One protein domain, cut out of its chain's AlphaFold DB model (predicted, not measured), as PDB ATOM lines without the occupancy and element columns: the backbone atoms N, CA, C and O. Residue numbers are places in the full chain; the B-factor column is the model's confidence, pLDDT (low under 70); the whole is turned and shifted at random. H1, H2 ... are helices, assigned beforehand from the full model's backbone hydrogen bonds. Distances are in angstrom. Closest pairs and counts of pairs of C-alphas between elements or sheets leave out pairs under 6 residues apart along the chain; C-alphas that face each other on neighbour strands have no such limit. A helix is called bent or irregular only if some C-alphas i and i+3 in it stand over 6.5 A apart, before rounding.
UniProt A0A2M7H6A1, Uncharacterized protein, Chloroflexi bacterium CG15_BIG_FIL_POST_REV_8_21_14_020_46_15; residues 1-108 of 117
ATOM      1  N   MET A   1      96.284 137.922 118.014       59.59
ATOM      2  CA  MET A   1      96.925 139.032 118.764       59.59
ATOM      3  C   MET A   1      96.375 140.406 118.376       59.59
ATOM      4  O   MET A   1      96.016 141.130 119.289       59.59
ATOM      5  N   SER A   2      96.244 140.764 117.089       70.00
ATOM      6  CA  SER A   2      95.645 142.057 116.676       70.00
ATOM      7  C   SER A   2      94.189 142.247 117.153       70.00
ATOM      8  O   SER A   2      93.830 143.303 117.680       70.00
ATOM      9  N   GLU A   3      93.366 141.193 117.087       80.94
ATOM     10  CA  GLU A   3      91.960 141.242 117.526       80.94
ATOM     11  C   GLU A   3      91.794 141.550 119.018       80.94
ATOM     12  O   GLU A   3      90.897 142.302 119.385       80.94
ATOM     13  N   TYR A   4      92.700 141.063 119.873       84.25
ATOM     14  CA  TYR A   4      92.691 141.356 121.310       84.25
ATOM     15  C   TYR A   4      92.829 142.862 121.582       84.25
ATOM     16  O   TYR A   4      91.997 143.453 122.275       84.25
ATOM     17  N   PHE A   5      93.840 143.507 120.984       87.19
ATOM     18  CA  PHE A   5      94.039 144.954 121.119       87.19
ATOM     19  C   PHE A   5      92.861 145.729 120.526       87.19
ATOM     20  O   PHE A   5      92.372 146.684 121.129       87.19
ATOM     21  N   THR A   6      92.366 145.288 119.371       85.44
ATOM     22  CA  THR A   6      91.247 145.930 118.679       85.44
ATOM     23  C   THR A   6      89.951 145.861 119.487       85.44
ATOM     24  O   THR A   6      89.259 146.873 119.605       85.44
ATOM     25  N   ASN A   7      89.631 144.711 120.080       87.62
ATOM     26  CA  ASN A   7      88.424 144.523 120.885       87.62
ATOM     27  C   ASN A   7      88.471 145.355 122.165       87.62
ATOM     28  O   ASN A   7      87.517 146.075 122.464       87.62
ATOM     29  N   LEU A   8      89.607 145.364 122.865       87.31
ATOM     30  CA  LEU A   8      89.788 146.228 124.031       87.31
ATOM     31  C   LEU A   8      89.621 147.710 123.677       87.31
ATOM     32  O   LEU A   8      88.895 148.429 124.364       87.31
ATOM     33  N   LEU A   9      90.204 148.160 122.564       89.44
ATOM     34  CA  LEU A   9      90.057 149.538 122.085       89.44
ATOM     35  C   LEU A   9      88.641 149.897 121.614       89.44
ATOM     36  O   LEU A   9      88.344 151.081 121.465       89.44
ATOM     37  N   ARG A  10      87.763 148.916 121.381       89.12
ATOM     38  CA  ARG A  10      86.324 149.147 121.162       89.12
ATOM     39  C   ARG A  10      85.557 149.263 122.479       89.12
ATOM     40  O   ARG A  10      84.595 150.020 122.547       89.12
ATOM     41  N   GLY A  11      85.991 148.560 123.524       91.69
ATOM     42  CA  GLY A  11      85.339 148.581 124.834       91.69
ATOM     43  C   GLY A  11      85.645 149.797 125.692       91.69
ATOM     44  O   GLY A  11      84.741 150.337 126.325       91.69
ATOM     45  N   TYR A  12      86.901 150.249 125.712       94.31
ATOM     46  CA  TYR A  12      87.296 151.408 126.521       94.31
ATOM     47  C   TYR A  12      86.449 152.664 126.258       94.31
ATOM     48  O   TYR A  12      86.011 153.259 127.242       94.31
ATOM     49  N   PRO A  13      86.124 153.039 125.003       94.00
ATOM     50  CA  PRO A  13      85.203 154.143 124.730       94.00
ATOM     51  C   PRO A  13      83.834 153.996 125.410       94.00
ATOM     52  O   PRO A  13      83.311 154.963 125.955       94.00
ATOM     53  N   VAL A  14      83.262 152.786 125.417       92.81
ATOM     54  CA  VAL A  14      81.954 152.511 126.041       92.81
ATOM     55  C   VAL A  14      82.030 152.722 127.550       92.81
ATOM     56  O   VAL A  14      81.182 153.397 128.133       92.81
ATOM     57  N   VAL A  15      83.076 152.187 128.182       93.75
ATOM     58  CA  VAL A  15      83.296 152.362 129.621       93.75
ATOM     59  C   VAL A  15      83.529 153.829 129.961       93.75
ATOM     60  O   VAL A  15      82.881 154.345 130.865       93.75
ATOM     61  N   LEU A  16      84.394 154.526 129.224       94.12
ATOM     62  CA  LEU A  16      84.676 155.946 129.440       94.12
ATOM     63  C   LEU A  16      83.421 156.809 129.295       94.12
ATOM     64  O   LEU A  16      83.176 157.669 130.139       94.12
ATOM     65  N   ALA A  17      82.587 156.545 128.285       92.25
ATOM     66  CA  ALA A  17      81.313 157.231 128.111       92.25
ATOM     67  C   ALA A  17      80.382 157.017 129.315       92.25
ATOM     68  O   ALA A  17      79.804 157.983 129.817       92.25
ATOM     69  N   ALA A  18      80.288 155.783 129.825       91.38
ATOM     70  CA  ALA A  18      79.505 155.479 131.019       91.38
ATOM     71  C   ALA A  18      80.047 156.213 132.256       91.38
ATOM     72  O   ALA A  18      79.290 156.900 132.940       91.38
ATOM     73  N   LEU A  19      81.360 156.149 132.510       91.25
ATOM     74  CA  LEU A  19      81.982 156.835 133.649       91.25
ATOM     75  C   LEU A  19      81.805 158.360 133.568       91.25
ATOM     76  O   LEU A  19      81.503 158.992 134.576       91.25
ATOM     77  N   LYS A  20      81.911 158.947 132.372       90.56
ATOM     78  CA  LYS A  20      81.682 160.380 132.134       90.56
ATOM     79  C   LYS A  20      80.219 160.789 132.307       90.56
ATOM     80  O   LYS A  20      79.941 161.912 132.713       90.56
ATOM     81  N   ALA A  21      79.269 159.910 131.992       88.81
ATOM     82  CA  ALA A  21      77.861 160.151 132.298       88.81
ATOM     83  C   ALA A  21      77.628 160.112 133.816       88.81
ATOM     84  O   ALA A  21      77.016 161.018 134.382       88.81
ATOM     85  N   TYR A  22      78.198 159.113 134.495       86.94
ATOM     86  CA  TYR A  22      78.112 158.969 135.948       86.94
ATOM     87  C   TYR A  22      78.735 160.146 136.697       86.94
ATOM     88  O   TYR A  22      78.169 160.572 137.704       86.94
ATOM     89  N   SER A  23      79.847 160.693 136.197       86.06
ATOM     90  CA  SER A  23      80.501 161.858 136.797       86.06
ATOM     91  C   SER A  23      79.691 163.147 136.667       86.06
ATOM     92  O   SER A  23      79.893 164.074 137.442       86.06
ATOM     93  N   LYS A  24      78.744 163.220 135.723       83.94
ATOM     94  CA  LYS A  24      77.908 164.409 135.499       83.94
ATOM     95  C   LYS A  24      76.558 164.357 136.198       83.94
ATOM     96  O   LYS A  24      76.011 165.419 136.489       83.94
ATOM     97  N   ASP A  25      76.028 163.170 136.460       77.75
ATOM     98  CA  ASP A  25      74.637 162.993 136.885       77.75
ATOM     99  C   ASP A  25      74.530 162.167 138.176       77.75
ATOM    100  O   ASP A  25      74.483 162.714 139.275       77.75
ATOM    101  N   ILE A  26      74.571 160.839 138.050       65.50
ATOM    102  CA  ILE A  26      74.069 159.910 139.076       65.50
ATOM    103  C   ILE A  26      75.077 159.651 140.209       65.50
ATOM    104  O   ILE A  26      74.692 159.345 141.337       65.50
ATOM    105  N   CYS A  27      76.380 159.694 139.924       73.69
ATOM    106  CA  CYS A  27      77.428 159.226 140.838       73.69
ATOM    107  C   CYS A  27      78.586 160.219 140.950       73.69
ATOM    108  O   CYS A  27      79.740 159.788 141.057       73.69
ATOM    109  N   ARG A  28      78.279 161.525 140.958       69.06
ATOM    110  CA  ARG A  28      79.237 162.566 141.357       69.06
ATOM    111  C   ARG A  28      79.919 162.098 142.651       69.06
ATOM    112  O   ARG A  28      79.247 161.876 143.656       69.06
ATOM    113  N   ASN A  29      81.223 161.843 142.576       69.94
ATOM    114  CA  ASN A  29      82.095 161.576 143.729       69.94
ATOM    115  C   ASN A  29      81.819 160.235 144.428       69.94
ATOM    116  O   ASN A  29      81.948 160.063 145.638       69.94
ATOM    117  N   CYS A  30      81.423 159.232 143.645       76.94
ATOM    118  CA  CYS A  30      81.329 157.861 144.123       76.94
ATOM    119  C   CYS A  30      82.727 157.228 144.216       76.94
ATOM    120  O   CYS A  30      83.449 157.190 143.222       76.94
ATOM    121  N   ILE A  31      83.069 156.610 145.353       78.69
ATOM    122  CA  ILE A  31      84.310 155.816 145.507       78.69
ATOM    123  C   ILE A  31      84.435 154.725 144.427       78.69
ATOM    124  O   ILE A  31      85.519 154.379 143.964       78.69
ATOM    125  N   GLY A  32      83.294 154.199 143.970       83.56
ATOM    126  CA  GLY A  32      83.238 153.254 142.861       83.56
ATOM    127  C   GLY A  32      83.568 153.888 141.508       83.56
ATOM    128  O   GLY A  32      84.118 153.200 140.655       83.56
ATOM    129  N   LEU A  33      83.262 155.173 141.304       87.12
ATOM    130  CA  LEU A  33      83.617 155.927 140.098       87.12
ATOM    131  C   LEU A  33      85.115 156.241 140.061       87.12
ATOM    132  O   LEU A  33      85.751 155.966 139.049       87.12
ATOM    133  N   GLU A  34      85.689 156.714 141.167       87.94
ATOM    134  CA  GLU A  34      87.138 156.931 141.291       87.94
ATOM    135  C   GLU A  34      87.918 155.621 141.101       87.94
ATOM    136  O   GLU A  34      88.845 155.529 140.288       87.94
ATOM    137  N   GLY A  35      87.477 154.560 141.784       89.12
ATOM    138  CA  GLY A  35      88.044 153.227 141.626       89.12
ATOM    139  C   GLY A  35      87.898 152.695 140.199       89.12
ATOM    140  O   GLY A  35      88.798 152.012 139.704       89.12
ATOM    141  N   ALA A  36      86.795 153.013 139.514       90.88
ATOM    142  CA  ALA A  36      86.597 152.622 138.126       90.88
ATOM    143  C   ALA A  36      87.517 153.385 137.167       90.88
ATOM    144  O   ALA A  36      88.180 152.749 136.346       90.88
ATOM    145  N   LYS A  37      87.629 154.711 137.323       92.19
ATOM    146  CA  LYS A  37      88.560 155.567 136.572       92.19
ATOM    147  C   LYS A  37      89.996 155.055 136.706       92.19
ATOM    148  O   LYS A  37      90.626 154.724 135.706       92.19
ATOM    149  N   THR A  38      90.451 154.839 137.941       92.38
ATOM    150  CA  THR A  38      91.793 154.308 138.234       92.38
ATOM    151  C   THR A  38      92.051 152.966 137.542       92.38
ATOM    152  O   THR A  38      93.152 152.694 137.056       92.38
ATOM    153  N   LYS A  39      91.046 152.080 137.497       93.38
ATOM    154  CA  LYS A  39      91.163 150.786 136.811       93.38
ATOM    155  C   LYS A  39      91.247 150.946 135.293       93.38
ATOM    156  O   LYS A  39      92.028 150.220 134.683       93.38
ATOM    157  N   VAL A  40      90.501 151.883 134.702       94.44
ATOM    158  CA  VAL A  40      90.612 152.209 133.271       94.44
ATOM    159  C   VAL A  40      92.014 152.717 132.941       94.44
ATOM    160  O   VAL A  40      92.653 152.168 132.049       94.44
ATOM    161  N   GLU A  41      92.530 153.687 133.696       95.12
ATOM    162  CA  GLU A  41      93.868 154.258 133.480       95.12
ATOM    163  C   GLU A  41      94.967 153.190 133.572       95.12
ATOM    164  O   GLU A  41      95.817 153.062 132.685       95.12
ATOM    165  N   LYS A  42      94.918 152.348 134.614       94.38
ATOM    166  CA  LYS A  42      95.843 151.214 134.764       94.38
ATOM    167  C   LYS A  42      95.707 150.211 133.617       94.38
ATOM    168  O   LYS A  42      96.719 149.697 133.140       94.38
ATOM    169  N   GLY A  43      94.479 149.941 133.179       93.44
ATOM    170  CA  GLY A  43      94.183 149.046 132.065       93.44
ATOM    171  C   GLY A  43      94.753 149.545 130.737       93.44
ATOM    172  O   GLY A  43      95.426 148.783 130.044       93.44
ATOM    173  N   LEU A  44      94.567 150.828 130.414       95.19
ATOM    174  CA  LEU A  44      95.120 151.467 129.215       95.19
ATOM    175  C   LEU A  44      96.651 151.498 129.243       95.19
ATOM    176  O   LEU A  44      97.295 151.156 128.249       95.19
ATOM    177  N   LYS A  45      97.250 151.815 130.400       95.69
ATOM    178  CA  LYS A  45      98.708 151.761 130.581       95.69
ATOM    179  C   LYS A  45      99.253 150.359 130.315       95.69
ATOM    180  O   LYS A  45     100.226 150.213 129.575       95.69
ATOM    181  N   LYS A  46      98.617 149.332 130.889       93.50
ATOM    182  CA  LYS A  46      98.988 147.932 130.655       93.50
ATOM    183  C   LYS A  46      98.837 147.565 129.178       93.50
ATOM    184  O   LYS A  46      99.775 147.027 128.603       93.50
ATOM    185  N   LEU A  47      97.721 147.933 128.546       92.50
ATOM    186  CA  LEU A  47      97.481 147.670 127.127       92.50
ATOM    187  C   LEU A  47      98.585 148.261 126.240       92.50
ATOM    188  O   LEU A  47      99.046 147.604 125.311       92.50
ATOM    189  N   GLY A  48      99.052 149.474 126.553       94.38
ATOM    190  CA  GLY A  48     100.164 150.107 125.844       94.38
ATOM    191  C   GLY A  48     101.499 149.378 126.031       94.38
ATOM    192  O   GLY A  48     102.285 149.290 125.088       94.38
ATOM    193  N   MET A  49     101.762 148.831 127.222       94.75
ATOM    194  CA  MET A  49     102.945 147.998 127.479       94.75
ATOM    195  C   MET A  49     102.875 146.670 126.716       94.75
ATOM    196  O   MET A  49     103.828 146.322 126.017       94.75
ATOM    197  N   ASP A  50     101.736 145.980 126.788       92.19
ATOM    198  CA  ASP A  50     101.497 144.708 126.097       92.19
ATOM    199  C   ASP A  50     101.620 144.886 124.573       92.19
ATOM    200  O   ASP A  50     102.243 144.077 123.883       92.19
ATOM    201  N   LEU A  51     101.102 145.996 124.037       92.69
ATOM    202  CA  LEU A  51     101.194 146.330 122.617       92.69
ATOM    203  C   LEU A  51     102.643 146.559 122.172       92.69
ATOM    204  O   LEU A  51     103.052 146.037 121.131       92.69
ATOM    205  N   LYS A  52     103.440 147.289 122.963       93.00
ATOM    206  CA  LYS A  52     104.870 147.502 122.682       93.00
ATOM    207  C   LYS A  52     105.631 146.176 122.626       93.00
ATOM    208  O   LYS A  52     106.419 145.987 121.697       93.00
ATOM    209  N   GLY A  53     105.337 145.260 123.552       91.56
ATOM    210  CA  GLY A  53     105.929 143.920 123.621       91.56
ATOM    211  C   GLY A  53     105.399 142.903 122.601       91.56
ATOM    212  O   GLY A  53     105.982 141.833 122.466       91.56
ATOM    213  N   SER A  54     104.320 143.209 121.871       91.88
ATOM    214  CA  SER A  54     103.730 142.289 120.886       91.88
ATOM    215  C   SER A  54     104.594 142.108 119.626       91.88
ATOM    216  O   SER A  54     105.525 142.871 119.378       91.88
ATOM    217  N   SER A  55     104.263 141.135 118.775       92.88
ATOM    218  CA  SER A  55     104.923 140.919 117.475       92.88
ATOM    219  C   SER A  55     104.273 141.675 116.305       92.88
ATOM    220  O   SER A  55     104.592 141.396 115.151       92.88
ATOM    221  N   LEU A  56     103.355 142.614 116.574       90.50
ATOM    222  CA  LEU A  56     102.665 143.368 115.523       90.50
ATOM    223  C   LEU A  56     103.627 144.257 114.709       90.50
ATOM    224  O   LEU A  56     104.633 144.733 115.257       90.50
ATOM    225  N   PRO A  57     103.310 144.535 113.431       93.69
ATOM    226  CA  PRO A  57     104.050 145.492 112.614       93.69
ATOM    227  C   PRO A  57     104.143 146.870 113.276       93.69
ATOM    228  O   PRO A  57     103.226 147.307 113.975       93.69
ATOM    229  N   LYS A  58     105.251 147.578 113.032       92.56
ATOM    230  CA  LYS A  58     105.518 148.894 113.636       92.56
ATOM    231  C   LYS A  58     104.394 149.900 113.360       92.56
ATOM    232  O   LYS A  58     103.918 150.530 114.296       92.56
ATOM    233  N   GLU A  59     103.947 149.992 112.112       91.62
ATOM    234  CA  GLU A  59     102.882 150.913 111.690       91.62
ATOM    235  C   GLU A  59     101.556 150.633 112.420       91.62
ATOM    236  O   GLU A  59     100.900 151.551 112.913       91.62
ATOM    237  N   GLU A  60     101.193 149.355 112.579       90.75
ATOM    238  CA  GLU A  60      99.992 148.951 113.317       90.75
ATOM    239  C   GLU A  60     100.114 149.295 114.811       90.75
ATOM    240  O   GLU A  60      99.178 149.835 115.409       90.75
ATOM    241  N   LYS A  61     101.285 149.056 115.419       92.75
ATOM    242  CA  LYS A  61     101.544 149.441 116.816       92.75
ATOM    243  C   LYS A  61     101.432 150.944 117.026       92.75
ATOM    244  O   LYS A  61     100.848 151.358 118.022       92.75
ATOM    245  N   GLU A  62     101.990 151.752 116.130       93.94
ATOM    246  CA  GLU A  62     101.948 153.213 116.233       93.94
ATOM    247  C   GLU A  62     100.506 153.731 116.186       93.94
ATOM    248  O   GLU A  62     100.104 154.502 117.060       93.94
ATOM    249  N   ALA A  63      99.693 153.226 115.253       92.69
ATOM    250  CA  ALA A  63      98.278 153.581 115.162       92.69
ATOM    251  C   ALA A  63      97.488 153.188 116.426       92.69
ATOM    252  O   ALA A  63      96.679 153.967 116.939       92.69
ATOM    253  N   LEU A  64      97.726 151.987 116.960       93.31
ATOM    254  CA  LEU A  64      97.057 151.510 118.171       93.31
ATOM    255  C   LEU A  64      97.531 152.268 119.428       93.31
ATOM    256  O   LEU A  64      96.705 152.607 120.273       93.31
ATOM    257  N   LEU A  65      98.822 152.599 119.538       95.06
ATOM    258  CA  LEU A  65      99.371 153.396 120.642       95.06
ATOM    259  C   LEU A  65      98.787 154.810 120.670       95.06
ATOM    260  O   LEU A  65      98.422 155.280 121.746       95.06
ATOM    261  N   ALA A  66      98.631 155.453 119.511       95.44
ATOM    262  CA  ALA A  66      97.994 156.766 119.418       95.44
ATOM    263  C   ALA A  66      96.545 156.734 119.942       95.44
ATOM    264  O   ALA A  66      96.112 157.639 120.656       95.44
ATOM    265  N   ARG A  67      95.804 155.654 119.653       95.38
ATOM    266  CA  ARG A  67      94.448 155.460 120.193       95.38
ATOM    267  C   ARG A  67      94.451 155.247 121.704       95.38
ATOM    268  O   ARG A  67      93.599 155.809 122.383       95.38
ATOM    269  N   ILE A  68      95.391 154.463 122.234       95.75
ATOM    270  CA  ILE A  68      95.539 154.275 123.687       95.75
ATOM    271  C   ILE A  68      95.823 155.616 124.365       95.75
ATOM    272  O   ILE A  68      95.200 155.924 125.374       95.75
ATOM    273  N   GLU A  69      96.720 156.428 123.804       96.44
ATOM    274  CA  GLU A  69      97.050 157.746 124.352       96.44
ATOM    275  C   GLU A  69      95.836 158.685 124.366       96.44
ATOM    276  O   GLU A  69      95.589 159.350 125.372       96.44
ATOM    277  N   ALA A  70      95.047 158.705 123.287       96.06
ATOM    278  CA  ALA A  70      93.812 159.486 123.233       96.06
ATOM    279  C   ALA A  70      92.824 159.064 124.335       96.06
ATOM    280  O   ALA A  70      92.327 159.911 125.074       96.06
ATOM    281  N   LEU A  71      92.610 157.756 124.508       96.56
ATOM    282  CA  LEU A  71      91.725 157.223 125.546       96.56
ATOM    283  C   LEU A  71      92.246 157.500 126.963       96.56
ATOM    284  O   LEU A  71      91.447 157.743 127.863       96.56
ATOM    285  N   SER A  72      93.566 157.493 127.171       96.06
ATOM    286  CA  SER A  72      94.161 157.853 128.464       96.06
ATOM    287  C   SER A  72      93.884 159.313 128.814       96.06
ATOM    288  O   SER A  72      93.444 159.590 129.925       96.06
ATOM    289  N   LYS A  73      94.039 160.236 127.853       95.62
ATOM    290  CA  LYS A  73      93.697 161.657 128.051       95.62
ATOM    291  C   LYS A  73      92.208 161.847 128.349       95.62
ATOM    292  O   LYS A  73      91.841 162.664 129.189       95.62
ATOM    293  N   GLU A  74      91.342 161.082 127.684       95.06
ATOM    294  CA  GLU A  74      89.907 161.086 127.986       95.06
ATOM    295  C   GLU A  74      89.604 160.582 129.400       95.06
ATOM    296  O   GLU A  74      88.764 161.174 130.080       95.06
ATOM    297  N   ALA A  75      90.282 159.519 129.845       94.12
ATOM    298  CA  ALA A  75      90.150 158.987 131.197       94.12
ATOM    299  C   ALA A  75      90.559 160.032 132.241       94.12
ATOM    300  O   ALA A  75      89.777 160.318 133.147       94.12
ATOM    301  N   GLU A  76      91.732 160.647 132.070       92.50
ATOM    302  CA  GLU A  76      92.270 161.687 132.957       92.50
ATOM    303  C   GLU A  76      91.292 162.860 133.107       92.50
ATOM    304  O   GLU A  76      91.039 163.310 134.227       92.50
ATOM    305  N   GLY A  77      90.673 163.281 131.997       90.94
ATOM    306  CA  GLY A  77      89.694 164.370 131.940       90.94
ATOM    307  C   GLY A  77      88.321 164.070 132.557       90.94
ATOM    308  O   GLY A  77      87.436 164.926 132.500       90.94
ATOM    309  N   ILE A  78      88.099 162.879 133.127       89.44
ATOM    310  CA  ILE A  78      86.900 162.606 133.929       89.44
ATOM    311  C   ILE A  78      87.031 163.346 135.261       89.44
ATOM    312  O   ILE A  78      87.796 162.933 136.136       89.44
ATOM    313  N   ASP A  79      86.260 164.422 135.387       84.44
ATOM    314  CA  ASP A  79      86.142 165.219 136.604       84.44
ATOM    315  C   ASP A  79      85.468 164.419 137.727       84.44
ATOM    316  O   ASP A  79      84.413 163.805 137.529       84.44
ATOM    317  N   LEU A  80      86.102 164.416 138.894       79.00
ATOM    318  CA  LEU A  80      85.594 163.859 140.137       79.00
ATOM    319  C   LEU A  80      85.598 165.036 141.112       79.00
ATOM    320  O   LEU A  80      86.659 165.457 141.555       79.00
ATOM    321  N   SER A  81      84.430 165.608 141.386       70.00
ATOM    322  CA  SER A  81      84.303 166.727 142.320       70.00
ATOM    323  C   SER A  81      84.805 166.329 143.723       70.00
ATOM    324  O   SER A  81      84.691 165.184 144.156       70.00
ATOM    325  N   GLU A  82      85.393 167.277 144.449       64.19
ATOM    326  CA  GLU A  82      86.032 167.003 145.747       64.19
ATOM    327  C   GLU A  82      85.054 167.128 146.939       64.19
ATOM    328  O   GLU A  82      85.326 166.627 148.027       64.19
ATOM    329  N   ASP A  83      83.867 167.710 146.727       59.72
ATOM    330  CA  ASP A  83      83.065 168.301 147.814       59.72
ATOM    331  C   ASP A  83      81.805 167.515 148.239       59.72
ATOM    332  O   ASP A  83      80.907 168.078 148.866       59.72
ATOM    333  N   CYS A  84      81.670 166.224 147.915       59.75
ATOM    334  CA  CYS A  84      80.490 165.439 148.327       59.75
ATOM    335  C   CYS A  84      80.820 163.982 148.669       59.75
ATOM    336  O   CYS A  84      81.568 163.319 147.955       59.75
ATOM    337  N   GLU A  85      80.183 163.456 149.717       69.56
ATOM    338  CA  GLU A  85      80.283 162.045 150.092       69.56
ATOM    339  C   GLU A  85      79.571 161.126 149.083       69.56
ATOM    340  O   GLU A  85      78.469 161.400 148.600       69.56
ATOM    341  N   CYS A  86      80.186 159.973 148.801       78.25
ATOM    342  CA  CYS A  86      79.603 158.920 147.975       78.25
ATOM    343  C   CYS A  86      78.208 158.510 148.487       78.25
ATOM    344  O   CYS A  86      78.061 158.059 149.622       78.25
ATOM    345  N   GLN A  87      77.192 158.533 147.614       78.56
ATOM    346  CA  GLN A  87      75.798 158.199 147.963       78.56
ATOM    347  C   GLN A  87      75.611 156.783 148.534       78.56
ATOM    348  O   GLN A  87      74.648 156.524 149.257       78.56
ATOM    349  N   LYS A  88      76.508 155.842 148.207       78.88
ATOM    350  CA  LYS A  88      76.503 154.497 148.804       78.88
ATOM    351  C   LYS A  88      77.023 154.523 150.241       78.88
ATOM    352  O   LYS A  88      76.427 153.878 151.093       78.88
ATOM    353  N   THR A  89      78.081 155.287 150.502       79.81
ATOM    354  CA  THR A  89      78.629 155.489 151.851       79.81
ATOM    355  C   THR A  89      77.634 156.236 152.737       79.81
ATOM    356  O   THR A  89      77.412 155.832 153.871       79.81
ATOM    357  N   ALA A  90      76.943 157.234 152.181       80.81
ATOM    358  CA  ALA A  90      75.882 157.977 152.858       80.81
ATOM    359  C   ALA A  90      74.559 157.189 153.034       80.81
ATOM    360  O   ALA A  90      73.606 157.713 153.596       80.81
ATOM    361  N   GLY A  91      74.449 155.948 152.530       82.94
ATOM    362  CA  GLY A  91      73.240 155.114 152.666       82.94
ATOM    363  C   GLY A  91      72.045 155.506 151.774       82.94
ATOM    364  O   GLY A  91      70.966 154.914 151.874       82.94
ATOM    365  N   ASN A  92      72.229 156.461 150.862       80.81
ATOM    366  CA  ASN A  92      71.180 156.978 149.976       80.81
ATOM    367  C   ASN A  92      70.994 156.141 148.701       80.81
ATOM    368  O   ASN A  92      69.924 156.156 148.090       80.81
ATOM    369  N   CYS A  93      72.016 155.386 148.293       81.44
ATOM    370  CA  CYS A  93      71.983 154.568 147.082       81.44
ATOM    371  C   CYS A  93      70.999 153.385 147.195       81.44
ATOM    372  O   CYS A  93      71.125 152.549 148.090       81.44
ATOM    373  N   LYS A  94      70.048 153.273 146.252       82.25
ATOM    374  CA  LYS A  94      69.010 152.214 146.223       82.25
ATOM    375  C   LYS A  94      69.243 151.103 145.193       82.25
ATOM    376  O   LYS A  94      68.418 150.212 145.058       82.25
ATOM    377  N   ILE A  95      70.381 151.117 144.500       75.88
ATOM    378  CA  ILE A  95      70.733 150.163 143.425       75.88
ATOM    379  C   ILE A  95      71.111 148.760 143.969       75.88
ATOM    380  O   ILE A  95      71.450 147.852 143.217       75.88
ATOM    381  N   GLY A  96      71.022 148.546 145.287       72.69
ATOM    382  CA  GLY A  96      71.331 147.272 145.937       72.69
ATOM    383  C   GLY A  96      72.831 147.070 146.170       72.69
ATOM    384  O   GLY A  96      73.579 148.021 146.405       72.69
ATOM    385  N   THR A  97      73.295 145.817 146.136       75.06
ATOM    386  CA  THR A  97      74.697 145.463 146.430       75.06
ATOM    387  C   THR A  97      75.679 145.929 145.347       75.06
ATOM    388  O   THR A  97      76.859 146.135 145.644       75.06
ATOM    389  N   GLY A  98      75.199 146.174 144.123       75.75
ATOM    390  CA  GLY A  98      75.999 146.599 142.973       75.75
ATOM    391  C   GLY A  98      76.503 148.048 143.022       75.75
ATOM    392  O   GLY A  98      76.185 148.832 143.922       75.75
ATOM    393  N   CYS A  99      77.342 148.406 142.047       82.81
ATOM    394  CA  CYS A  99      77.772 149.779 141.770       82.81
ATOM    395  C   CYS A  99      77.843 149.972 140.253       82.81
ATOM    396  O   CYS A  99      78.575 149.237 139.594       82.81
ATOM    397  N   PHE A 100      77.122 150.956 139.707       82.94
ATOM    398  CA  PHE A 100      77.081 151.202 138.260       82.94
ATOM    399  C   PHE A 100      78.464 151.450 137.653       82.94
ATOM    400  O   PHE A 100      78.789 150.876 136.616       82.94
ATOM    401  N   SER A 101      79.309 152.236 138.325       83.81
ATOM    402  CA  SER A 101      80.668 152.519 137.859       83.81
ATOM    403  C   SER A 101      81.540 151.265 137.792       83.81
ATOM    404  O   SER A 101      82.310 151.097 136.851       83.81
ATOM    405  N   LEU A 102      81.401 150.358 138.763       85.69
ATOM    406  CA  LEU A 102      82.128 149.087 138.753       85.69
ATOM    407  C   LEU A 102      81.531 148.099 137.745       85.69
ATOM    408  O   LEU A 102      82.291 147.407 137.079       85.69
ATOM    409  N   GLY A 103      80.207 148.078 137.582       85.38
ATOM    410  CA  GLY A 103      79.532 147.256 136.577       85.38
ATOM    411  C   GLY A 103      79.893 147.657 135.145       85.38
ATOM    412  O   GLY A 103      80.047 146.798 134.286       85.38
ATOM    413  N   ALA A 104      80.132 148.947 134.884       87.00
ATOM    414  CA  ALA A 104      80.622 149.395 133.580       87.00
ATOM    415  C   ALA A 104      81.975 148.756 133.215       87.00
ATOM    416  O   ALA A 104      82.210 148.440 132.052       87.00
ATOM    417  N   LEU A 105      82.847 148.496 134.196       88.44
ATOM    418  CA  LEU A 105      84.110 147.793 133.950       88.44
ATOM    419  C   LEU A 105      83.927 146.319 133.604       88.44
ATOM    420  O   LEU A 105      84.804 145.745 132.960       88.44
ATOM    421  N   ASP A 106      82.824 145.696 134.016       87.12
ATOM    422  CA  ASP A 106      82.570 144.292 133.697       87.12
ATOM    423  C   ASP A 106      82.391 144.089 132.186       87.12
ATOM    424  O   ASP A 106      82.726 143.023 131.677       87.12
ATOM    425  N   ILE A 107      82.018 145.139 131.441       83.81
ATOM    426  CA  ILE A 107      82.015 145.136 129.970       83.81
ATOM    427  C   ILE A 107      83.404 144.787 129.420       83.81
ATOM    428  O   ILE A 107      83.504 143.995 128.487       83.81
ATOM    429  N   LEU A 108      84.485 145.310 130.018       86.81
ATOM    430  CA  LEU A 108      85.850 145.001 129.570       86.81
ATOM    431  C   LEU A 108      86.202 143.525 129.768       86.81
ATOM    432  O   LEU A 108      86.976 142.988 128.985       86.81
TER     433      LEU A 108
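What this domain is: This is residues 1 to 108 of the 117 residues of an uncharacterized protein of Chloroflexi bacterium CG15_BIG_FIL_POST_REV_8_21_14_020_46_15 (UniProt A0A2M7H6A1). Three long helices, H1, H2 and H3, make an up-and-down bundle, their centres at the corners of a triangle, and the short helix H4 packs on H1 and H2 from the side away from H3. The link of residues 77 to 99 swings out beyond the end of the bundle where H1 ends and H2 begins, and brings the backbone round to H4. The printed part has 108 residues with four named helices, in the order H1, H2, H3, H4, and no named strand; the class is all helix. The whole is only just compact, close to loose, with a radius of gyration of the C-alphas of 15.6 A, and its outline is a rod, spanning 51 by 24 by 18 A.

How they stand to each other: Begin with H1, residues 2 to 24, which is a hub together with H2, residues 31 to 53; each touches three other helices. H1 and H2 form a helical hairpin and run opposite ways at a shallow tilt of 22 degrees; look for their closest C-alphas at Leu 19 and Leu 33, 6.7 A apart. H3, residues 58 to 76, forms a second helical hairpin with H2: they touch, run opposite ways at a shallow tilt of 14 degrees, and their closest C-alphas, Glu 41 and Ser 72, are 6.2 A apart. H3 also touches H1, the same way at a shallow tilt of 14 degrees, with the C-alphas of Leu 16 and Ala 75 closest at 6.5 A. These three helices are a bundle, up and down, each running against the one before it. Now find H4, residues 100 to 108, which touches H1 at a shallow tilt of 10 degrees, opposite ways; the closest C-alphas are those of Val 15 and Ala 104, 5.6 A apart. H2 touches H4 with residues 32 to 40 alone, the same way at a shallow tilt of 19 degrees, with the C-alphas of Leu 33 and Ser 101 closest at 5.0 A. H3 and H4 are apart. The helix packing is mostly aligned, with 5 of 5 pairs at a shallow tilt. In the backbones of H2 and H3 every O i to N i+4 pair is within hydrogen-bond range; in H1 it is 17 of 19, and in H4 1 of 5, beside 5 of 6 O i to N i+3 pairs.

Where its parts are: Find C-alpha 2 at (95.645, 142.057, 116.676); from there H1 runs 34.2 A to C-alpha 24 at (77.908, 164.409, 135.499). H1 is neither bent nor irregular, but only just: C-alphas 10 and 13 are 6.2 A apart. After a short link of 6 residues, H2 runs from Ile 31 to Gly 53 over 33.0 A. A tight link of 4 residues leads to H3, which runs 26.7 A from Lys 58 to Glu 76. H4 begins at Phe 100 and ends at C-alpha 108, at (85.850, 145.001, 129.570), 13.8 A from its first C-alpha.

The domain as a whole: The two C-alphas farthest apart are those of Pro 57 and Gly 91, at 51.4 A, while the C-alphas of Met 1 and Leu 108 are 16.6 A apart. The printed part has no cut; it begins at the chain's first residue and ends at residue 108 of a chain of 117. The link from H3 to H4 is long, 23 residues, and its C-alphas lie 10 to 25 A from the mean of the C-alphas. In the B-factor column the mean pLDDT of the printed part is 86.5; look for values under 70 at residue 1, residue 26, residues 28 to 29 and residues 82 to 85 of this model.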